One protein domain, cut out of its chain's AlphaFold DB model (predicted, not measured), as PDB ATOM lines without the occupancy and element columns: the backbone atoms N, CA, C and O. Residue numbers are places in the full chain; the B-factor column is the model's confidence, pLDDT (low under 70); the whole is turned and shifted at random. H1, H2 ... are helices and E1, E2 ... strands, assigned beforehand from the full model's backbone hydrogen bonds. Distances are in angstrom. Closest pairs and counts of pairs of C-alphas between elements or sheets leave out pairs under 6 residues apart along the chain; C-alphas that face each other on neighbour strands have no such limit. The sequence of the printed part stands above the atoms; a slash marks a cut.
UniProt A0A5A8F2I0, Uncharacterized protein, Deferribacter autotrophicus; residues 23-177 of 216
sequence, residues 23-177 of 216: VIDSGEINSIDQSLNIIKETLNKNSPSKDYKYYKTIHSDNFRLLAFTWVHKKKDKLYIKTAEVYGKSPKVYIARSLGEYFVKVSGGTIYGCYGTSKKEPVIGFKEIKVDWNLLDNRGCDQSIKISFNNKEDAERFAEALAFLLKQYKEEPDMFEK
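This is residues 23 to 177 of the 216 residues of an uncharacterized protein of Deferribacter autotrophicus (UniProt A0A5A8F2I0). A twisted sheet of five strands, E1, E2, E3, E6 and E9, and a smaller sheet, E4, E5 and E10, stand at an angle like two walls of a corner, and the helices H1 and H2 pack together in that corner. A small hairpin, E7 and E8, lies at the face of the larger sheet away from H1, and the short H3 ends the printed part at the rim. The printed part has 155 residues, with three named helices and ten named strands in the order H1, E1 to E10, H2, H3; the class is mixed. The sheets run E1 E2 E3 E6 E9 and E4 E5 E10, both antiparallel. The whole is compact, with a radius of gyration of the C-alphas of 14.6 A and spans of 40 by 37 by 31 A.

Find C-alpha 32 at (139.762, 116.234, 149.469); from there H1 runs through residues 32 to 45, 20.3 A long. Next come E1, residues 52 to 59, E2, 65 to 72, and E3, 78 to 86, the last 25.8 A long. E4, 91 to 97, and E5, 100 to 106, lead to E6, 109 to 117, 25.0 A long. Then look for the short E7, 122 to 124, E8, 127 to 129, E9, 138 to 141, and E10, 145 to 148. H2, residues 151 to 166, covers 22.3 A, and H3, 174 to 177, ends at C-alpha 177, (164.583, 98.044, 143.713).

E1, E2 and E3 form a meander, each strand the antiparallel neighbour of the one before; look at N 58 and O 67, 2.8 A, and N 68 and O 81, 2.8 A. E3 pairs with E6 through N 80 and O 115, 2.8 A, and E6 with the edge strand E9 through N 114 and O 139, 2.9 A. H1 is on this sheet, over E1, in two layers, a helix on one face, at a height of 8.7 A; Asn 44 and Tyr 54 have the closest C-alphas, 4.7 A. In the other sheet N 93 and O 104 of the hairpin E4 and E5 are within hydrogen-bond range at 2.8 A, and so are N 148 and O 101 of the antiparallel neighbours E10 and E5, at 2.8 A. H2 makes two layers with it, over E5 at a height of 7.8 A; the closest C-alphas of E5 and H2, Val 103 and Ala 158, are 6.2 A apart. H1 and H2 touch, C-alphas 35 and 160 being closest at 4.5 A, and run opposite ways at a shallow tilt of 32 degrees, only just short of steep. In the hairpin E7 and E8, N 129 and O 122 are 2.8 A apart; the closest C-alphas of E8 and E2, Ile 128 and Leu 65, are 6.4 A apart. H3 only grazes the larger sheet, with residues 174 to 176. In H1 and H2 every O i to N i+4 pair is within hydrogen-bond range; H3 is too short for such a pair, and its one O i to N i+3 pair is not within range.

The two farthest C-alphas, Lys 74 and Lys 177, are 43.1 A apart. The printed part has no cut, and no link is long. Confidence is under 70 at residues 25 to 27, 107, 123 to 136 and 171 to 177; the mean pLDDT of the printed part is 82.8.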
ATOM      1  N   VAL A  23     151.745 111.741 166.720       71.38
ATOM      2  CA  VAL A  23     151.161 111.107 165.528       71.38
ATOM      3  C   VAL A  23     149.778 111.710 165.328       71.38
ATOM      4  O   VAL A  23     148.999 111.742 166.278       71.38
ATOM      5  N   ILE A  24     149.490 112.176 164.118       79.69
ATOM      6  CA  ILE A  24     148.213 112.804 163.783       79.69
ATOM      7  C   ILE A  24     147.340 111.821 163.009       79.69
ATOM      8  O   ILE A  24     147.808 111.173 162.070       79.69
ATOM      9  N   ASP A  25     146.077 111.725 163.416       69.50
ATOM     10  CA  ASP A  25     145.023 111.033 162.679       69.50
ATOM     11  C   ASP A  25     144.110 112.063 161.992       69.50
ATOM     12  O   ASP A  25     144.001 113.200 162.440       69.50
ATOM     13  N   SER A  26     143.451 111.689 160.897       61.78
ATOM     14  CA  SER A  26     142.681 112.595 160.028       61.78
ATOM     15  C   SER A  26     141.308 113.017 160.587       61.78
ATOM     16  O   SER A  26     140.412 113.294 159.797       61.78
ATOM     17  N   GLY A  27     141.130 112.985 161.911       63.88
ATOM     18  CA  GLY A  27     139.853 112.894 162.638       63.88
ATOM     19  C   GLY A  27     138.621 113.488 161.945       63.88
ATOM     20  O   GLY A  27     137.746 112.738 161.522       63.88
ATOM     21  N   GLU A  28     138.544 114.816 161.827       71.00
ATOM     22  CA  GLU A  28     137.321 115.532 161.411       71.00
ATOM     23  C   GLU A  28     137.231 115.852 159.909       71.00
ATOM     24  O   GLU A  28     136.232 116.397 159.436       71.00
ATOM     25  N   ILE A  29     138.267 115.534 159.135       85.00
ATOM     26  CA  ILE A  29     138.321 115.875 157.713       85.00
ATOM     27  C   ILE A  29     137.702 114.738 156.906       85.00
ATOM     28  O   ILE A  29     138.106 113.583 157.035       85.00
ATOM     29  N   ASN A  30     136.732 115.065 156.049       85.12
ATOM     30  CA  ASN A  30     135.976 114.066 155.287       85.12
ATOM     31  C   ASN A  30     136.023 114.258 153.762       85.12
ATOM     32  O   ASN A  30     135.462 113.441 153.034       85.12
ATOM     33  N   SER A  31     136.704 115.294 153.259       92.75
ATOM     34  CA  SER A  31     136.819 115.544 151.819       92.75
ATOM     35  C   SER A  31     138.197 116.057 151.388       92.75
ATOM     36  O   SER A  31     138.927 116.721 152.134       92.75
ATOM     37  N   ILE A  32     138.543 115.751 150.132       93.19
ATOM     38  CA  ILE A  32     139.762 116.234 149.469       93.19
ATOM     39  C   ILE A  32     139.754 117.766 149.400       93.19
ATOM     40  O   ILE A  32     140.748 118.395 149.757       93.19
ATOM     41  N   ASP A  33     138.628 118.370 149.018       94.38
ATOM     42  CA  ASP A  33     138.513 119.824 148.871       94.38
ATOM     43  C   ASP A  33     138.707 120.557 150.202       94.38
ATOM     44  O   ASP A  33     139.440 121.548 150.266       94.38
ATOM     45  N   GLN A  34     138.127 120.043 151.293       94.31
ATOM     46  CA  GLN A  34     138.363 120.580 152.635       94.31
ATOM     47  C   GLN A  34     139.850 120.504 153.004       94.31
ATOM     48  O   GLN A  34     140.413 121.483 153.494       94.31
ATOM     49  N   SER A  35     140.509 119.379 152.712       95.06
ATOM     50  CA  SER A  35     141.945 119.200 152.972       95.06
ATOM     51  C   SER A  35     142.801 120.200 152.194       95.06
ATOM     52  O   SER A  35     143.686 120.847 152.758       95.06
ATOM     53  N   LEU A  36     142.529 120.366 150.898       96.06
ATOM     54  CA  LEU A  36     143.251 121.302 150.036       96.06
ATOM     55  C   LEU A  36     143.028 122.758 150.467       96.06
ATOM     56  O   LEU A  36     143.973 123.551 150.436       96.06
ATOM     57  N   ASN A  37     141.825 123.101 150.932       96.19
ATOM     58  CA  ASN A  37     141.529 124.420 151.489       96.19
ATOM     59  C   ASN A  37     142.290 124.677 152.796       96.19
ATOM     60  O   ASN A  37     142.923 125.725 152.924       96.19
ATOM     61  N   ILE A  38     142.325 123.714 153.723       96.12
ATOM     62  CA  ILE A  38     143.109 123.831 154.965       96.12
ATOM     63  C   ILE A  38     144.602 124.006 154.653       96.12
ATOM     64  O   ILE A  38     145.261 124.884 155.219       96.12
ATOM     65  N   ILE A  39     145.146 123.220 153.718       96.44
ATOM     66  CA  ILE A  39     146.538 123.360 153.267       96.44
ATOM     67  C   ILE A  39     146.775 124.758 152.687       96.44
ATOM     68  O   ILE A  39     147.754 125.417 153.034       96.44
ATOM     69  N   LYS A  40     145.870 125.252 151.839       96.50
ATOM     70  CA  LYS A  40     145.968 126.596 151.262       96.50
ATOM     71  C   LYS A  40     145.976 127.682 152.336       96.50
ATOM     72  O   LYS A  40     146.821 128.573 152.282       96.50
ATOM     73  N   GLU A  41     145.064 127.621 153.302       95.69
ATOM     74  CA  GLU A  41     144.975 128.594 154.396       95.69
ATOM     75  C   GLU A  41     146.242 128.605 155.257       95.69
ATOM     76  O   GLU A  41     146.829 129.665 155.491       95.69
ATOM     77  N   THR A  42     146.688 127.427 155.695       95.94
ATOM     78  CA  THR A  42     147.842 127.275 156.592       95.94
ATOM     79  C   THR A  42     149.154 127.666 155.905       95.94
ATOM     80  O   THR A  42     149.945 128.422 156.477       95.94
ATOM     81  N   LEU A  43     149.377 127.255 154.651       95.94
ATOM     82  CA  LEU A  43     150.595 127.593 153.901       95.94
ATOM     83  C   LEU A  43     150.626 129.044 153.403       95.94
ATOM     84  O   LEU A  43     151.710 129.602 153.207       95.94
ATOM     85  N   ASN A  44     149.469 129.693 153.240       93.94
ATOM     86  CA  ASN A  44     149.414 131.127 152.954       93.94
ATOM     87  C   ASN A  44     149.918 131.967 154.141       93.94
ATOM     88  O   ASN A  44     150.618 132.956 153.929       93.94
ATOM     89  N   LYS A  45     149.629 131.548 155.381       93.25
ATOM     90  CA  LYS A  45     150.152 132.187 156.604       93.25
ATOM     91  C   LYS A  45     151.623 131.855 156.875       93.25
ATOM     92  O   LYS A  45     152.338 132.668 157.451       93.25
ATOM     93  N   ASN A  46     152.080 130.679 156.444       91.56
ATOM     94  CA  ASN A  46     153.409 130.139 156.745       91.56
ATOM     95  C   ASN A  46     154.259 130.029 155.466       91.56
ATOM     96  O   ASN A  46     154.655 128.949 155.032       91.56
ATOM     97  N   SER A  47     154.507 131.174 154.822       92.44
ATOM     98  CA  SER A  47     155.343 131.245 153.617       92.44
ATOM     99  C   SER A  47     156.835 131.050 153.941       92.44
ATOM    100  O   SER A  47     157.284 131.490 154.999       92.44
ATOM    101  N   PRO A  48     157.639 130.469 153.025       90.38
ATOM    102  CA  PRO A  48     159.069 130.209 153.245       90.38
ATOM    103  C   PRO A  48     159.890 131.489 153.462       90.38
ATOM    104  O   PRO A  48     160.958 131.455 154.064       90.38
ATOM    105  N   SER A  49     159.398 132.631 152.975       91.94
ATOM    106  CA  SER A  49     159.853 133.959 153.378       91.94
ATOM    107  C   SER A  49     158.746 134.988 153.140       91.94
ATOM    108  O   SER A  49     157.754 134.714 152.456       91.94
ATOM    109  N   LYS A  50     158.943 136.214 153.639       93.69
ATOM    110  CA  LYS A  50     158.044 137.357 153.396       93.69
ATOM    111  C   LYS A  50     157.870 137.709 151.914       93.69
ATOM    112  O   LYS A  50     156.896 138.376 151.562       93.69
ATOM    113  N   ASP A  51     158.794 137.281 151.056       95.50
ATOM    114  CA  ASP A  51     158.797 137.602 149.628       95.50
ATOM    115  C   ASP A  51     157.941 136.640 148.805       95.50
ATOM    116  O   ASP A  51     157.690 136.901 147.632       95.50
ATOM    117  N   TYR A  52     157.456 135.561 149.414       95.25
ATOM    118  CA  TYR A  52     156.626 134.560 148.764       95.25
ATOM    119  C   TYR A  52     155.168 134.658 149.226       95.25
ATOM    120  O   TYR A  52     154.869 135.111 150.332       95.25
ATOM    121  N   LYS A  53     154.250 134.266 148.344       95.44
ATOM    122  CA  LYS A  53     152.828 134.058 148.635       95.44
ATOM    123  C   LYS A  53     152.454 132.655 148.184       95.44
ATOM    124  O   LYS A  53     152.896 132.224 147.119       95.44
ATOM    125  N   TYR A  54     151.644 131.955 148.973       96.62
ATOM    126  CA  TYR A  54     151.173 130.636 148.573       96.62
ATOM    127  C   TYR A  54     150.356 130.716 147.286       96.62
ATOM    128  O   TYR A  54     149.529 131.616 147.120       96.62
ATOM    129  N   TYR A  55     150.620 129.788 146.372       94.81
ATOM    130  CA  TYR A  55     149.992 129.758 145.063       94.81
ATOM    131  C   TYR A  55     149.032 128.579 144.948       94.81
ATOM    132  O   TYR A  55     147.822 128.797 144.909       94.81
ATOM    133  N   LYS A  56     149.544 127.343 144.949       94.12
ATOM    134  CA  LYS A  56     148.706 126.138 144.906       94.12
ATOM    135  C   LYS A  56     149.449 124.888 145.364       94.12
ATOM    136  O   LYS A  56     150.681 124.827 145.315       94.12
ATOM    137  N   THR A  57     148.664 123.883 145.745       93.25
ATOM    138  CA  THR A  57     149.112 122.492 145.832       93.25
ATOM    139  C   THR A  57     148.862 121.849 144.476       93.25
ATOM    140  O   THR A  57     147.727 121.850 144.009       93.25
ATOM    141  N   ILE A  58     149.894 121.302 143.847       89.81
ATOM    142  CA  ILE A  58     149.743 120.404 142.696       89.81
ATOM    143  C   ILE A  58     149.883 118.986 143.239       89.81
ATOM    144  O   ILE A  58     150.756 118.745 144.073       89.81
ATOM    145  N   HIS A  59     149.034 118.055 142.819       89.62
ATOM    146  CA  HIS A  59     149.080 116.681 143.315       89.62
ATOM    147  C   HIS A  59     148.730 115.655 142.230       89.62
ATOM    148  O   HIS A  59     148.154 116.012 141.204       89.62
ATOM    149  N   SER A  60     149.084 114.387 142.456       84.31
ATOM    150  CA  SER A  60     148.543 113.258 141.688       84.31
ATOM    151  C   SER A  60     147.148 112.870 142.187       84.31
ATOM    152  O   SER A  60     146.768 113.211 143.309       84.31
ATOM    153  N   ASP A  61     146.406 112.102 141.386       81.88
ATOM    154  CA  ASP A  61     145.051 111.631 141.726       81.88
ATOM    155  C   ASP A  61     145.011 110.819 143.031       81.88
ATOM    156  O   ASP A  61     144.046 110.874 143.787       81.88
ATOM    157  N   ASN A  62     146.081 110.072 143.311       80.69
ATOM    158  CA  ASN A  62     146.230 109.250 144.512       80.69
ATOM    159  C   ASN A  62     147.046 109.925 145.626       80.69
ATOM    160  O   ASN A  62     147.426 109.249 146.577       80.69
ATOM    161  N   PHE A  63     147.387 111.213 145.494       86.31
ATOM    162  CA  PHE A  63     148.163 111.993 146.477       86.31
ATOM    163  C   PHE A  63     149.534 111.415 146.854       86.31
ATOM    164  O   PHE A  63     150.175 111.879 147.797       86.31
ATOM    165  N   ARG A  64     150.022 110.445 146.075       85.12
ATOM    166  CA  ARG A  64     151.387 109.918 146.152       85.12
ATOM    167  C   ARG A  64     152.421 111.018 145.939       85.12
ATOM    168  O   ARG A  64     153.503 110.992 146.522       85.12
ATOM    169  N   LEU A  65     152.078 111.950 145.057       85.19
ATOM    170  CA  LEU A  65     152.918 113.029 144.589       85.19
ATOM    171  C   LEU A  65     152.264 114.353 144.969       85.19
ATOM    172  O   LEU A  65     151.128 114.614 144.577       85.19
ATOM    173  N   LEU A  66     152.983 115.185 145.717       90.06
ATOM    174  CA  LEU A  66     152.528 116.493 146.178       90.06
ATOM    175  C   LEU A  66     153.596 117.541 145.865       90.06
ATOM    176  O   LEU A  66     154.779 117.319 146.113       90.06
ATOM    177  N   ALA A  67     153.184 118.707 145.377       91.56
ATOM    178  CA  ALA A  67     154.029 119.877 145.192       91.56
ATOM    179  C   ALA A  67     153.339 121.124 145.758       91.56
ATOM    180  O   ALA A  67     152.376 121.647 145.199       91.56
ATOM    181  N   PHE A  68     153.864 121.620 146.871       94.06
ATOM    182  CA  PHE A  68     153.468 122.875 147.494       94.06
ATOM    183  C   PHE A  68     154.235 124.011 146.823       94.06
ATOM    184  O   PHE A  68     155.470 124.010 146.817       94.06
ATOM    185  N   THR A  69     153.512 124.956 146.228       93.81
ATOM    186  CA  THR A  69     154.109 125.998 145.388       93.81
ATOM    187  C   THR A  69     153.789 127.384 145.927       93.81
ATOM    188  O   THR A  69     152.630 127.714 146.192       93.81
ATOM    189  N   TRP A  70     154.815 128.226 146.030       96.06
ATOM    190  CA  TRP A  70     154.705 129.644 146.355       96.06
ATOM    191  C   TRP A  70     155.272 130.490 145.217       96.06
ATOM    192  O   TRP A  70     156.302 130.149 144.645       96.06
ATOM    193  N   VAL A  71     154.644 131.627 144.927       95.31
ATOM    194  CA  VAL A  71     155.104 132.595 143.917       95.31
ATOM    195  C   VAL A  71     155.825 133.747 144.608       95.31
ATOM    196  O   VAL A  71     155.367 134.249 145.639       95.31
ATOM    197  N   HIS A  72     156.956 134.177 144.051       95.62
ATOM    198  CA  HIS A  72     157.679 135.349 144.527       95.62
ATOM    199  C   HIS A  72     156.917 136.632 144.150       95.62
ATOM    200  O   HIS A  72     156.586 136.864 142.994       95.62
ATOM    201  N   LYS A  73     156.686 137.528 145.110       95.25
ATOM    202  CA  LYS A  73     155.832 138.725 144.952       95.25
ATOM    203  C   LYS A  73     156.348 139.750 143.935       95.25
ATOM    204  O   LYS A  73     155.583 140.587 143.474       95.25
ATOM    205  N   LYS A  74     157.652 139.735 143.644       95.12
ATOM    206  CA  LYS A  74     158.336 140.728 142.784       95.12
ATOM    207  C   LYS A  74     159.165 140.146 141.635       95.12
ATOM    208  O   LYS A  74     159.804 140.896 140.912       95.12
ATOM    209  N   LYS A  75     159.270 138.822 141.535       90.69
ATOM    210  CA  LYS A  75     160.160 138.148 140.578       90.69
ATOM    211  C   LYS A  75     159.368 137.032 139.937       90.69
ATOM    212  O   LYS A  75     158.558 136.413 140.616       90.69
ATOM    213  N   ASP A  76     159.666 136.741 138.682       88.62
ATOM    214  CA  ASP A  76     159.111 135.584 137.991       88.62
ATOM    215  C   ASP A  76     159.823 134.300 138.454       88.62
ATOM    216  O   ASP A  76     160.702 133.754 137.788       88.62
ATOM    217  N   LYS A  77     159.562 133.927 139.713       90.12
ATOM    218  CA  LYS A  77     160.143 132.768 140.389       90.12
ATOM    219  C   LYS A  77     159.124 132.108 141.306       90.12
ATOM    220  O   LYS A  77     158.351 132.773 141.996       90.12
ATOM    221  N   LEU A  78     159.214 130.792 141.377       91.00
ATOM    222  CA  LEU A  78     158.462 129.917 142.256       91.00
ATOM    223  C   LEU A  78     159.405 129.320 143.294       91.00
ATOM    224  O   LEU A  78     160.522 128.946 142.951       91.00
ATOM    225  N   TYR A  79     158.952 129.187 144.535       92.75
ATOM    226  CA  TYR A  79     159.532 128.264 145.508       92.75
ATOM    227  C   TYR A  79     158.652 127.018 145.547       92.75
ATOM    228  O   TYR A  79     157.433 127.124 145.683       92.75
ATOM    229  N   ILE A  80     159.257 125.846 145.405       91.69
ATOM    230  CA  ILE A  80     158.554 124.571 145.281       91.69
ATOM    231  C   ILE A  80     159.088 123.635 146.354       91.69
ATOM    232  O   ILE A  80     160.299 123.463 146.494       91.69
ATOM    233  N   LYS A  81     158.177 123.002 147.091       91.38
ATOM    234  CA  LYS A  81     158.484 121.891 147.986       91.38
ATOM    235  C   LYS A  81     157.653 120.684 147.587       91.38
ATOM    236  O   LYS A  81     156.436 120.776 147.496       91.38
ATOM    237  N   THR A  82     158.308 119.558 147.378       88.19
ATOM    238  CA  THR A  82     157.693 118.320 146.904       88.19
ATOM    239  C   THR A  82     157.710 117.249 147.981       88.19
ATOM    240  O   THR A  82     158.566 117.266 148.870       88.19
ATOM    241  N   ALA A  83     156.763 116.326 147.885       87.62
ATOM    242  CA  ALA A  83     156.803 115.036 148.545       87.62
ATOM    243  C   ALA A  83     156.416 113.955 147.539       87.62
ATOM    244  O   ALA A  83     155.373 114.050 146.892       87.62
ATOM    245  N   GLU A  84     157.241 112.921 147.463       85.94
ATOM    246  CA  GLU A  84     156.894 111.645 146.848       85.94
ATOM    247  C   GLU A  84     156.864 110.572 147.926       85.94
ATOM    248  O   GLU A  84     157.806 110.470 148.713       85.94
ATOM    249  N   VAL A  85     155.789 109.792 147.976       85.31
ATOM    250  CA  VAL A  85     155.556 108.789 149.020       85.31
ATOM    251  C   VAL A  85     155.444 107.399 148.394       85.31
ATOM    252  O   VAL A  85     154.713 107.209 147.428       85.31
ATOM    253  N   TYR A  86     156.160 106.418 148.938       79.50
ATOM    254  CA  TYR A  86     156.153 105.017 148.503       79.50
ATOM    255  C   TYR A  86     156.036 104.075 149.703       79.50
ATOM    256  O   TYR A  86     156.400 104.439 150.821       79.50
ATOM    257  N   GLY A  87     155.617 102.830 149.469       74.12
ATOM    258  CA  GLY A  87     155.583 101.797 150.500       74.12
ATOM    259  C   GLY A  87     154.505 102.013 151.568       74.12
ATOM    260  O   GLY A  87     153.515 102.711 151.366       74.12
ATOM    261  N   LYS A  88     154.666 101.348 152.716       71.00
ATOM    262  CA  LYS A  88     153.571 101.151 153.677       71.00
ATOM    263  C   LYS A  88     153.213 102.392 154.492       71.00
ATOM    264  O   LYS A  88     154.062 102.952 155.181       71.00
ATOM    265  N   SER A  89     151.912 102.696 154.495       73.12
ATOM    266  CA  SER A  89     151.172 103.503 155.481       73.12
ATOM    267  C   SER A  89     151.917 104.745 155.997       73.12
ATOM    268  O   SER A  89     152.376 104.744 157.148       73.12
ATOM    269  N   PRO A  90     152.018 105.817 155.187       82.75
ATOM    270  CA  PRO A  90     152.609 107.070 155.633       82.75
ATOM    271  C   PRO A  90     151.845 107.631 156.834       82.75
ATOM    272  O   PRO A  90     150.618 107.710 156.854       82.75
ATOM    273  N   LYS A  91     152.595 108.041 157.848       84.88
ATOM    274  CA  LYS A  91     152.109 108.681 159.067       84.88
ATOM    275  C   LYS A  91     152.612 110.114 159.110       84.88
ATOM    276  O   LYS A  91     153.773 110.391 158.800       84.88
ATOM    277  N   VAL A  92     151.746 111.023 159.532       89.56
ATOM    278  CA  VAL A  92     152.083 112.437 159.689       89.56
ATOM    279  C   VAL A  92     152.363 112.726 161.159       89.56
ATOM    280  O   VAL A  92     151.654 112.262 162.051       89.56
ATOM    281  N   TYR A  93     153.437 113.467 161.404       89.38
ATOM    282  CA  TYR A  93     153.944 113.788 162.726       89.38
ATOM    283  C   TYR A  93     154.153 115.278 162.863       89.38
ATOM    284  O   TYR A  93     154.655 115.933 161.948       89.38
ATOM    285  N   ILE A  94     153.894 115.772 164.063       89.94
ATOM    286  CA  ILE A  94     154.298 117.109 164.477       89.94
ATOM    287  C   ILE A  94     155.428 116.963 165.477       89.94
ATOM    288  O   ILE A  94     155.372 116.148 166.405       89.94
ATOM    289  N   ALA A  95     156.466 117.761 165.284       87.75
ATOM    290  CA  ALA A  95     157.526 117.920 166.257       87.75
ATOM    291  C   ALA A  95     157.903 119.397 166.384       87.75
ATOM    292  O   ALA A  95     157.521 120.236 165.571       87.75
ATOM    293  N   ARG A  96     158.616 119.719 167.463       83.81
ATOM    294  CA  ARG A  96     159.008 121.084 167.810       83.81
ATOM    295  C   ARG A  96     160.518 121.160 167.952       83.81
ATOM    296  O   ARG A  96     161.118 120.299 168.593       83.81
ATOM    297  N   SER A  97     161.134 122.170 167.350       78.62
ATOM    298  CA  SER A  97     162.571 122.432 167.469       78.62
ATOM    299  C   SER A  97     162.829 123.924 167.312       78.62
ATOM    300  O   SER A  97     162.227 124.557 166.454       78.62
ATOM    301  N   LEU A  98     163.696 124.484 168.162       77.31
ATOM    302  CA  LEU A  98     164.113 125.894 168.119       77.31
ATOM    303  C   LEU A  98     162.949 126.906 168.068       77.31
ATOM    304  O   LEU A  98     163.043 127.942 167.427       77.31
ATOM    305  N   GLY A  99     161.842 126.607 168.752       75.81
ATOM    306  CA  GLY A  99     160.664 127.481 168.791       75.81
ATOM    307  C   GLY A  99     159.678 127.293 167.634       75.81
ATOM    308  O   GLY A  99     158.539 127.726 167.773       75.81
ATOM    309  N   GLU A 100     160.047 126.571 166.576       83.06
ATOM    310  CA  GLU A 100     159.175 126.267 165.438       83.06
ATOM    311  C   GLU A 100     158.500 124.899 165.576       83.06
ATOM    312  O   GLU A 100     159.065 123.947 166.135       83.06
ATOM    313  N   TYR A 101     157.298 124.787 165.012       89.44
ATOM    314  CA  TYR A 101     156.632 123.510 164.780       89.44
ATOM    315  C   TYR A 101     156.960 123.036 163.374       89.44
ATOM    316  O   TYR A 101     156.960 123.823 162.435       89.44
ATOM    317  N   PHE A 102     157.231 121.750 163.205       88.69
ATOM    318  CA  PHE A 102     157.423 121.170 161.889       88.69
ATOM    319  C   PHE A 102     156.569 119.929 161.708       88.69
ATOM    320  O   PHE A 102     156.515 119.054 162.578       88.69
ATOM    321  N   VAL A 103     155.940 119.857 160.541       89.25
ATOM    322  CA  VAL A 103     155.178 118.693 160.109       89.25
ATOM    323  C   VAL A 103     156.076 117.818 159.253       89.25
ATOM    324  O   VAL A 103     156.682 118.295 158.288       89.25
ATOM    325  N   LYS A 104     156.182 116.547 159.640       87.44
ATOM    326  CA  LYS A 104     156.983 115.524 158.973       87.44
ATOM    327  C   LYS A 104     156.133 114.310 158.642       87.44
ATOM    328  O   LYS A 104     155.385 113.831 159.484       87.44
ATOM    329  N   VAL A 105     156.306 113.771 157.444       85.25
ATOM    330  CA  VAL A 105     155.749 112.466 157.074       85.25
ATOM    331  C   VAL A 105     156.828 111.402 157.310       85.25
ATOM    332  O   VAL A 105     158.003 111.639 157.010       85.25
ATOM    333  N   SER A 106     156.465 110.261 157.898       76.81
ATOM    334  CA  SER A 106     157.331 109.076 158.014       76.81
ATOM    335  C   SER A 106     156.521 107.779 157.929       76.81
ATOM    336  O   SER A 106     155.310 107.816 158.095       76.81
ATOM    337  N   GLY A 107     157.170 106.643 157.676       67.06
ATOM    338  CA  GLY A 107     156.486 105.406 157.278       67.06
ATOM    339  C   GLY A 107     156.437 105.310 155.755       67.06
ATOM    340  O   GLY A 107     156.004 106.253 155.095       67.06
ATOM    341  N   GLY A 108     156.968 104.211 155.218       70.69
ATOM    342  CA  GLY A 108     157.303 104.102 153.800       70.69
ATOM    343  C   GLY A 108     158.587 104.854 153.423       70.69
ATOM    344  O   GLY A 108     159.314 105.352 154.290       70.69
ATOM    345  N   THR A 109     158.857 104.941 152.123       72.94
ATOM    346  CA  THR A 109     159.974 105.705 151.558       72.94
ATOM    347  C   THR A 109     159.452 107.043 151.067       72.94
ATOM    348  O   THR A 109     158.572 107.103 150.211       72.94
ATOM    349  N   ILE A 110     159.981 108.130 151.625       79.69
ATOM    350  CA  ILE A 110     159.524 109.483 151.319       79.69
ATOM    351  C   ILE A 110     160.692 110.270 150.763       79.69
ATOM    352  O   ILE A 110     161.732 110.360 151.409       79.69
ATOM    353  N   TYR A 111     160.501 110.889 149.608       78.88
ATOM    354  CA  TYR A 111     161.465 111.812 149.025       78.88
ATOM    355  C   TYR A 111     160.886 113.219 149.087       78.88
ATOM    356  O   TYR A 111     159.930 113.554 148.390       78.88
ATOM    357  N   GLY A 112     161.439 114.034 149.984       82.88
ATOM    358  CA  GLY A 112     161.070 115.432 150.140       82.88
ATOM    359  C   GLY A 112     162.152 116.328 149.562       82.88
ATOM    360  O   GLY A 112     163.222 116.452 150.150       82.88
ATOM    361  N   CYS A 113     161.878 116.984 148.439       83.31
ATOM    362  CA  CYS A 113     162.826 117.897 147.806       83.31
ATOM    363  C   CYS A 113     162.262 119.319 147.740       83.31
ATOM    364  O   CYS A 113     161.050 119.508 147.626       83.31
ATOM    365  N   TYR A 114     163.119 120.336 147.800       87.62
ATOM    366  CA  TYR A 114     162.729 121.740 147.651       87.62
ATOM    367  C   TYR A 114     163.654 122.489 146.699       87.62
ATOM    368  O   TYR A 114     164.789 122.066 146.501       87.62
ATOM    369  N   GLY A 115     163.190 123.623 146.171       88.06
ATOM    370  CA  GLY A 115     164.020 124.553 145.414       88.06
ATOM    371  C   GLY A 115     163.256 125.719 144.794       88.06
ATOM    372  O   GLY A 115     162.063 125.883 145.048       88.06
ATOM    373  N   THR A 116     163.935 126.537 143.986       87.44
ATOM    374  CA  THR A 116     163.303 127.653 143.257       87.44
ATOM    375  C   THR A 116     163.380 127.483 141.749       87.44
ATOM    376  O   THR A 116     164.460 127.211 141.243       87.44
ATOM    377  N   SER A 117     162.275 127.710 141.038       85.19
ATOM    378  CA  SER A 117     162.139 127.530 139.583       85.19
ATOM    379  C   SER A 117     161.568 128.780 138.915       85.19
ATOM    380  O   SER A 117     160.882 129.563 139.565       85.19
ATOM    381  N   LYS A 118     161.764 128.936 137.602       85.62
ATOM    382  CA  LYS A 118     160.973 129.869 136.769       85.62
ATOM    383  C   LYS A 118     159.722 129.227 136.155       85.62
ATOM    384  O   LYS A 118     158.913 129.916 135.551       85.62
ATOM    385  N   LYS A 119     159.575 127.903 136.262       82.12
ATOM    386  CA  LYS A 119     158.472 127.128 135.675       82.12
ATOM    387  C   LYS A 119     157.754 126.306 136.735       82.12
ATOM    388  O   LYS A 119     158.394 125.794 137.657       82.12
ATOM    389  N   GLU A 120     156.441 126.168 136.585       80.00
ATOM    390  CA  GLU A 120     155.628 125.316 137.453       80.00
ATOM    391  C   GLU A 120     156.022 123.838 137.332       80.00
ATOM    392  O   GLU A 120     156.430 123.396 136.254       80.00
ATOM    393  N   PRO A 121     155.892 123.056 138.419       74.31
ATOM    394  CA  PRO A 121     156.109 121.623 138.352       74.31
ATOM    395  C   PRO A 121     154.942 120.934 137.635       74.31
ATOM    396  O   PRO A 121     153.781 121.285 137.839       74.31
ATOM    397  N   VAL A 122     155.246 119.918 136.825       70.25
ATOM    398  CA  VAL A 122     154.232 119.086 136.164       70.25
ATOM    399  C   VAL A 122     154.148 117.754 136.900       70.25
ATOM    400  O   VAL A 122     155.151 117.058 137.041       70.25
ATOM    401  N   ILE A 123     152.957 117.374 137.365       64.19
ATOM    402  CA  ILE A 123     152.741 116.068 137.999       64.19
ATOM    403  C   ILE A 123     152.103 115.126 136.983       64.19
ATOM    404  O   ILE A 123     151.012 115.383 136.483       64.19
ATOM    405  N   GLY A 124     152.814 114.050 136.647       55.88
ATOM    406  CA  GLY A 124     152.307 112.956 135.828       55.88
ATOM    407  C   GLY A 124     151.844 111.783 136.692       55.88
ATOM    408  O   GLY A 124     152.248 111.631 137.841       55.88
ATOM    409  N   PHE A 125     151.042 110.895 136.103       49.25
ATOM    410  CA  PHE A 125     150.445 109.730 136.775       49.25
ATOM    411  C   PHE A 125     151.470 108.814 137.485       49.25
ATOM    412  O   PHE A 125     151.135 108.124 138.442       49.25
ATOM    413  N   LYS A 126     152.740 108.812 137.047       49.69
ATOM    414  CA  LYS A 126     153.811 107.958 137.595       49.69
ATOM    415  C   LYS A 126     155.047 108.700 138.102       49.69
ATOM    416  O   LYS A 126     155.908 108.062 138.699       49.69
ATOM    417  N   GLU A 127     155.112 110.016 137.977       51.97
ATOM    418  CA  GLU A 127     156.298 110.790 138.354       51.97
ATOM    419  C   GLU A 127     155.933 112.261 138.542       51.97
ATOM    420  O   GLU A 127     155.114 112.807 137.794       51.97
ATOM    421  N   ILE A 128     156.556 112.924 139.516       52.50
ATOM    422  CA  ILE A 128     156.607 114.380 139.487       52.50
ATOM    423  C   ILE A 128     157.689 114.729 138.470       52.50
ATOM    424  O   ILE A 128     158.879 114.579 138.741       52.50
ATOM    425  N   LYS A 129     157.303 115.254 137.305       52.91
ATOM    426  CA  LYS A 129     158.243 115.957 136.426       52.91
ATOM    427  C   LYS A 129     158.462 117.363 136.975       52.91
ATOM    428  O   LYS A 129     158.073 118.368 136.381       52.91
ATOM    429  N   VAL A 130     159.093 117.426 138.141       53.16
ATOM    430  CA  VAL A 130     159.896 118.585 138.503       53.16
ATOM    431  C   VAL A 130     161.193 118.360 137.760       53.16
ATOM    432  O   VAL A 130     161.942 117.438 138.075       53.16
ATOM    433  N   ASP A 131     161.441 119.166 136.736       58.19
ATOM    434  CA  ASP A 131     162.767 119.208 136.145       58.19
ATOM    435  C   ASP A 131     163.716 119.817 137.185       58.19
ATOM    436  O   ASP A 131     163.882 121.033 137.289       58.19
ATOM    437  N   TRP A 132     164.290 118.949 138.020       54.97
ATOM    438  CA  TRP A 132     165.196 119.321 139.102       54.97
ATOM    439  C   TRP A 132     166.467 120.008 138.591       54.97
ATOM    440  O   TRP A 132     167.211 120.548 139.411       54.97
ATOM    441  N   ASN A 133     166.739 119.980 137.280       53.06
ATOM    442  CA  ASN A 133     167.835 120.724 136.659       53.06
ATOM    443  C   ASN A 133     167.478 122.200 136.429       53.06
ATOM    444  O   ASN A 133     168.374 123.019 136.254       53.06
ATOM    445  N   LEU A 134     166.190 122.557 136.463       57.59
ATOM    446  CA  LEU A 134     165.716 123.941 136.360       57.59
ATOM    447  C   LEU A 134     165.627 124.648 137.719       57.59
ATOM    448  O   LEU A 134     165.191 125.800 137.768       57.59
ATOM    449  N   LEU A 135     165.996 123.977 138.818       63.56
ATOM    450  CA  LEU A 135     165.992 124.594 140.139       63.56
ATOM    451  C   LEU A 135     167.322 125.288 140.428       63.56
ATOM    452  O   LEU A 135     168.364 124.641 140.475       63.56
ATOM    453  N   ASP A 136     167.266 126.590 140.717       65.44
ATOM    454  CA  ASP A 136     168.453 127.404 141.034       65.44
ATOM    455  C   ASP A 136     169.150 126.949 142.337       65.44
ATOM    456  O   ASP A 136     170.331 127.210 142.554       65.44
ATOM    457  N   ASN A 137     168.414 126.293 143.234       71.25
ATOM    458  CA  ASN A 137     168.914 125.686 144.465       71.25
ATOM    459  C   ASN A 137     168.023 124.482 144.770       71.25
ATOM    460  O   ASN A 137     166.803 124.639 144.724       71.25
ATOM    461  N   ARG A 138     168.597 123.310 145.074       74.94
ATOM    462  CA  ARG A 138     167.821 122.126 145.456       74.94
ATOM    463  C   ARG A 138     168.386 121.431 146.686       74.94
ATOM    464  O   ARG A 138     169.589 121.203 146.777       74.94
ATOM    465  N   GLY A 139     167.500 121.038 147.594       78.62
ATOM    466  CA  GLY A 139     167.828 120.163 148.717       78.62
ATOM    467  C   GLY A 139     166.807 119.041 148.819       78.62
ATOM    468  O   GLY A 139     165.608 119.305 148.771       78.62
ATOM    469  N   CYS A 140     167.284 117.808 148.954       79.00
ATOM    470  CA  CYS A 140     166.457 116.616 149.100       79.00
ATOM    471  C   CYS A 140     166.762 115.925 150.426       79.00
ATOM    472  O   CYS A 140     167.916 115.861 150.845       79.00
ATOM    473  N   ASP A 141     165.725 115.399 151.060       77.44
ATOM    474  CA  ASP A 141     165.806 114.609 152.280       77.44
ATOM    475  C   ASP A 141     164.846 113.415 152.183       77.44
ATOM    476  O   ASP A 141     163.867 113.445 151.430       77.44
ATOM    477  N   GLN A 142     165.081 112.374 152.981       77.06
ATOM    478  CA  GLN A 142     164.184 111.214 153.091       77.06
ATOM    479  C   GLN A 142     162.919 111.523 153.918       77.06
ATOM    480  O   GLN A 142     162.340 110.669 154.591       77.06
ATOM    481  N   SER A 143     162.520 112.793 153.948       79.75
ATOM    482  CA  SER A 143     161.301 113.259 154.580       79.75
ATOM    483  C   SER A 143     160.881 114.609 154.021       79.75
ATOM    484  O   SER A 143     161.712 115.422 153.625       79.75
ATOM    485  N   ILE A 144     159.580 114.889 154.047       84.88
ATOM    486  CA  ILE A 144     159.090 116.258 153.892       84.88
ATOM    487  C   ILE A 144     159.058 116.944 155.262       84.88
ATOM    488  O   ILE A 144     158.610 116.348 156.236       84.88
ATOM    489  N   LYS A 145     159.527 118.196 155.332       85.88
ATOM    490  CA  LYS A 145     159.496 119.032 156.544       85.88
ATOM    491  C   LYS A 145     158.978 120.436 156.243       85.88
ATOM    492  O   LYS A 145     159.696 121.206 155.611       85.88
ATOM    493  N   ILE A 146     157.783 120.806 156.688       90.38
ATOM    494  CA  ILE A 146     157.278 122.191 156.566       90.38
ATOM    495  C   ILE A 146     157.228 122.825 157.955       90.38
ATOM    496  O   ILE A 146     156.700 122.203 158.876       90.38
ATOM    497  N   SER A 147     157.822 124.015 158.097       90.00
ATOM    498  CA  SER A 147     157.852 124.778 159.350       90.00
ATOM    499  C   SER A 147     156.624 125.677 159.486       90.00
ATOM    500  O   SER A 147     156.150 126.247 158.505       90.00
ATOM    501  N   PHE A 148     156.157 125.826 160.721       92.81
ATOM    502  CA  PHE A 148     155.016 126.631 161.128       92.81
ATOM    503  C   PHE A 148     155.365 127.422 162.390       92.81
ATOM    504  O   PHE A 148     156.004 126.904 163.315       92.81
ATOM    505  N   ASN A 149     154.898 128.670 162.443       87.31
ATOM    506  CA  ASN A 149     155.151 129.572 163.572       87.31
ATOM    507  C   ASN A 149     154.277 129.258 164.792       87.31
ATOM    508  O   ASN A 149     154.639 129.583 165.921       87.31
ATOM    509  N   ASN A 150     153.115 128.642 164.579       90.25
ATOM    510  CA  ASN A 150     152.183 128.292 165.641       90.25
ATOM    511  C   ASN A 150     151.766 126.818 165.535       90.25
ATOM    512  O   ASN A 150     151.879 126.184 164.485       90.25
ATOM    513  N   LYS A 151     151.328 126.278 166.672       91.94
ATOM    514  CA  LYS A 151     150.968 124.867 166.818       91.94
ATOM    515  C   LYS A 151     149.690 124.522 166.055       91.94
ATOM    516  O   LYS A 151     149.636 123.477 165.427       91.94
ATOM    517  N   GLU A 152     148.704 125.412 166.099       92.81
ATOM    518  CA  GLU A 152     147.375 125.200 165.526       92.81
ATOM    519  C   GLU A 152     147.421 125.045 164.000       92.81
ATOM    520  O   GLU A 152     146.879 124.085 163.461       92.81
ATOM    521  N   ASP A 153     148.131 125.925 163.288       94.56
ATOM    522  CA  ASP A 153     148.318 125.812 161.838       94.56
ATOM    523  C   ASP A 153     149.100 124.533 161.486       94.56
ATOM    524  O   ASP A 153     148.807 123.904 160.469       94.56
ATOM    525  N   ALA A 154     150.068 124.124 162.318       94.44
ATOM    526  CA  ALA A 154     150.797 122.869 162.125       94.44
ATOM    527  C   ALA A 154     149.885 121.645 162.306       94.44
ATOM    528  O   ALA A 154     149.976 120.703 161.522       94.44
ATOM    529  N   GLU A 155     149.006 121.662 163.311       93.81
ATOM    530  CA  GLU A 155     148.007 120.619 163.576       93.81
ATOM    531  C   GLU A 155     147.011 120.511 162.426       93.81
ATOM    532  O   GLU A 155     146.914 119.452 161.805       93.81
ATOM    533  N   ARG A 156     146.403 121.632 162.027       94.56
ATOM    534  CA  ARG A 156     145.472 121.685 160.892       94.56
ATOM    535  C   ARG A 156     146.121 121.217 159.589       94.56
ATOM    536  O   ARG A 156     145.523 120.450 158.836       94.56
ATOM    537  N   PHE A 157     147.355 121.644 159.311       95.31
ATOM    538  CA  PHE A 157     148.089 121.170 158.138       95.31
ATOM    539  C   PHE A 157     148.378 119.666 158.216       95.31
ATOM    540  O   PHE A 157     148.225 118.962 157.218       95.31
ATOM    541  N   ALA A 158     148.796 119.163 159.380       94.44
ATOM    542  CA  ALA A 158     149.118 117.755 159.564       94.44
ATOM    543  C   ALA A 158     147.892 116.849 159.404       94.44
ATOM    544  O   ALA A 158     148.004 115.809 158.760       94.44
ATOM    545  N   GLU A 159     146.734 117.250 159.930       93.44
ATOM    546  CA  GLU A 159     145.464 116.531 159.772       93.44
ATOM    547  C   GLU A 159     145.039 116.469 158.304       93.44
ATOM    548  O   GLU A 159     144.738 115.389 157.788       93.44
ATOM    549  N   ALA A 160     145.091 117.605 157.599       94.94
ATOM    550  CA  ALA A 160     144.762 117.674 156.177       94.94
ATOM    551  C   ALA A 160     145.724 116.831 155.330       94.94
ATOM    552  O   ALA A 160     145.298 116.082 154.452       94.94
ATOM    553  N   LEU A 161     147.025 116.897 155.620       94.06
ATOM    554  CA  LEU A 161     148.020 116.073 154.944       94.06
ATOM    555  C   LEU A 161     147.807 114.582 155.234       94.06
ATOM    556  O   LEU A 161     147.912 113.769 154.319       94.06
ATOM    557  N   ALA A 162     147.474 114.214 156.473       91.88
ATOM    558  CA  ALA A 162     147.176 112.833 156.842       91.88
ATOM    559  C   ALA A 162     145.944 112.312 156.096       91.88
ATOM    560  O   ALA A 162     145.974 111.193 155.588       91.88
ATOM    561  N   PHE A 163     144.892 113.126 155.967       92.56
ATOM    562  CA  PHE A 163     143.709 112.774 155.183       92.56
ATOM    563  C   PHE A 163     144.049 112.509 153.712       92.56
ATOM    564  O   PHE A 163     143.650 111.477 153.168       92.56
ATOM    565  N   LEU A 164     144.808 113.408 153.070       91.75
ATOM    566  CA  LEU A 164     145.219 113.233 151.672       91.75
ATOM    567  C   LEU A 164     146.071 111.971 151.496       91.75
ATOM    568  O   LEU A 164     145.836 111.184 150.585       91.75
ATOM    569  N   LEU A 165     147.016 111.729 152.405       89.44
ATOM    570  CA  LEU A 165     147.884 110.553 152.357       89.44
ATOM    571  C   LEU A 165     147.169 109.239 152.712       89.44
ATOM    572  O   LEU A 165     147.701 108.178 152.409       89.44
ATOM    573  N   LYS A 166     145.962 109.267 153.291       87.25
ATOM    574  CA  LYS A 166     145.107 108.068 153.404       87.25
ATOM    575  C   LYS A 166     144.474 107.660 152.074       87.25
ATOM    576  O   LYS A 166     144.110 106.501 151.916       87.25
ATOM    577  N   GLN A 167     144.347 108.588 151.125       84.56
ATOM    578  CA  GLN A 167     143.817 108.290 149.788       84.56
ATOM    579  C   GLN A 167     144.836 107.533 148.923       84.56
ATOM    580  O   GLN A 167     144.485 106.939 147.900       84.56
ATOM    581  N   TYR A 168     146.104 107.549 149.335       79.19
ATOM    582  CA  TYR A 168     147.175 106.805 148.699       79.19
ATOM    583  C   TYR A 168     146.947 105.299 148.834       79.19
ATOM    584  O   TYR A 168     146.812 104.750 149.928       79.19
ATOM    585  N   LYS A 169     146.956 104.620 147.686       77.44
ATOM    586  CA  LYS A 169     147.033 103.163 147.614       77.44
ATOM    587  C   LYS A 169     148.498 102.771 147.594       77.44
ATOM    588  O   LYS A 169     149.246 103.294 146.776       77.44
ATOM    589  N   GLU A 170     148.875 101.855 148.481       75.62
ATOM    590  CA  GLU A 170     150.243 101.360 148.579       75.62
ATOM    591  C   GLU A 170     150.760 100.908 147.209       75.62
ATOM    592  O   GLU A 170     150.162 100.072 146.530       75.62
ATOM    593  N   GLU A 171     151.890 101.478 146.820       69.00
ATOM    594  CA  GLU A 171     152.634 101.128 145.623       69.00
ATOM    595  C   GLU A 171     154.046 100.697 146.036       69.00
ATOM    596  O   GLU A 171     154.637 101.308 146.939       69.00
ATOM    597  N   PRO A 172     154.600  99.655 145.391       65.75
ATOM    598  CA  PRO A 172     155.936  99.170 145.698       65.75
ATOM    599  C   PRO A 172     156.977 100.269 145.475       65.75
ATOM    600  O   PRO A 172     156.925 101.007 144.487       65.75
ATOM    601  N   ASP A 173     157.945 100.353 146.386       65.75
ATOM    602  CA  ASP A 173     159.056 101.290 146.273       65.75
ATOM    603  C   ASP A 173     159.957 100.901 145.090       65.75
ATOM    604  O   ASP A 173     160.739  99.947 145.143       65.75
ATOM    605  N   MET A 174     159.828 101.636 143.983       60.47
ATOM    606  CA  MET A 174     160.668 101.421 142.805       60.47
ATOM    607  C   MET A 174     162.115 101.879 143.034       60.47
ATOM    608  O   MET A 174     163.015 101.373 142.365       60.47
ATOM    609  N   PHE A 175     162.368 102.777 143.992       57.28
ATOM    610  CA  PHE A 175     163.720 103.218 144.333       57.28
ATOM    611  C   PHE A 175     164.465 102.192 145.180       57.28
ATOM    612  O   PHE A 175     165.673 102.050 145.012       57.28
ATOM    613  N   GLU A 176     163.782 101.441 146.045       53.12
ATOM    614  CA  GLU A 176     164.409 100.344 146.794       53.12
ATOM    615  C   GLU A 176     164.900  99.235 145.855       53.12
ATOM    616  O   GLU A 176     166.004  98.717 146.032       53.12
ATOM    617  N   LYS A 177     164.134  98.940 144.792       50.03
ATOM    618  CA  LYS A 177     164.583  98.044 143.713       50.03
ATOM    619  C   LYS A 177     165.837  98.581 143.030       50.03
ATOM    620  O   LYS A 177     166.835  97.877 143.005       50.03
TER     621      LYS A 177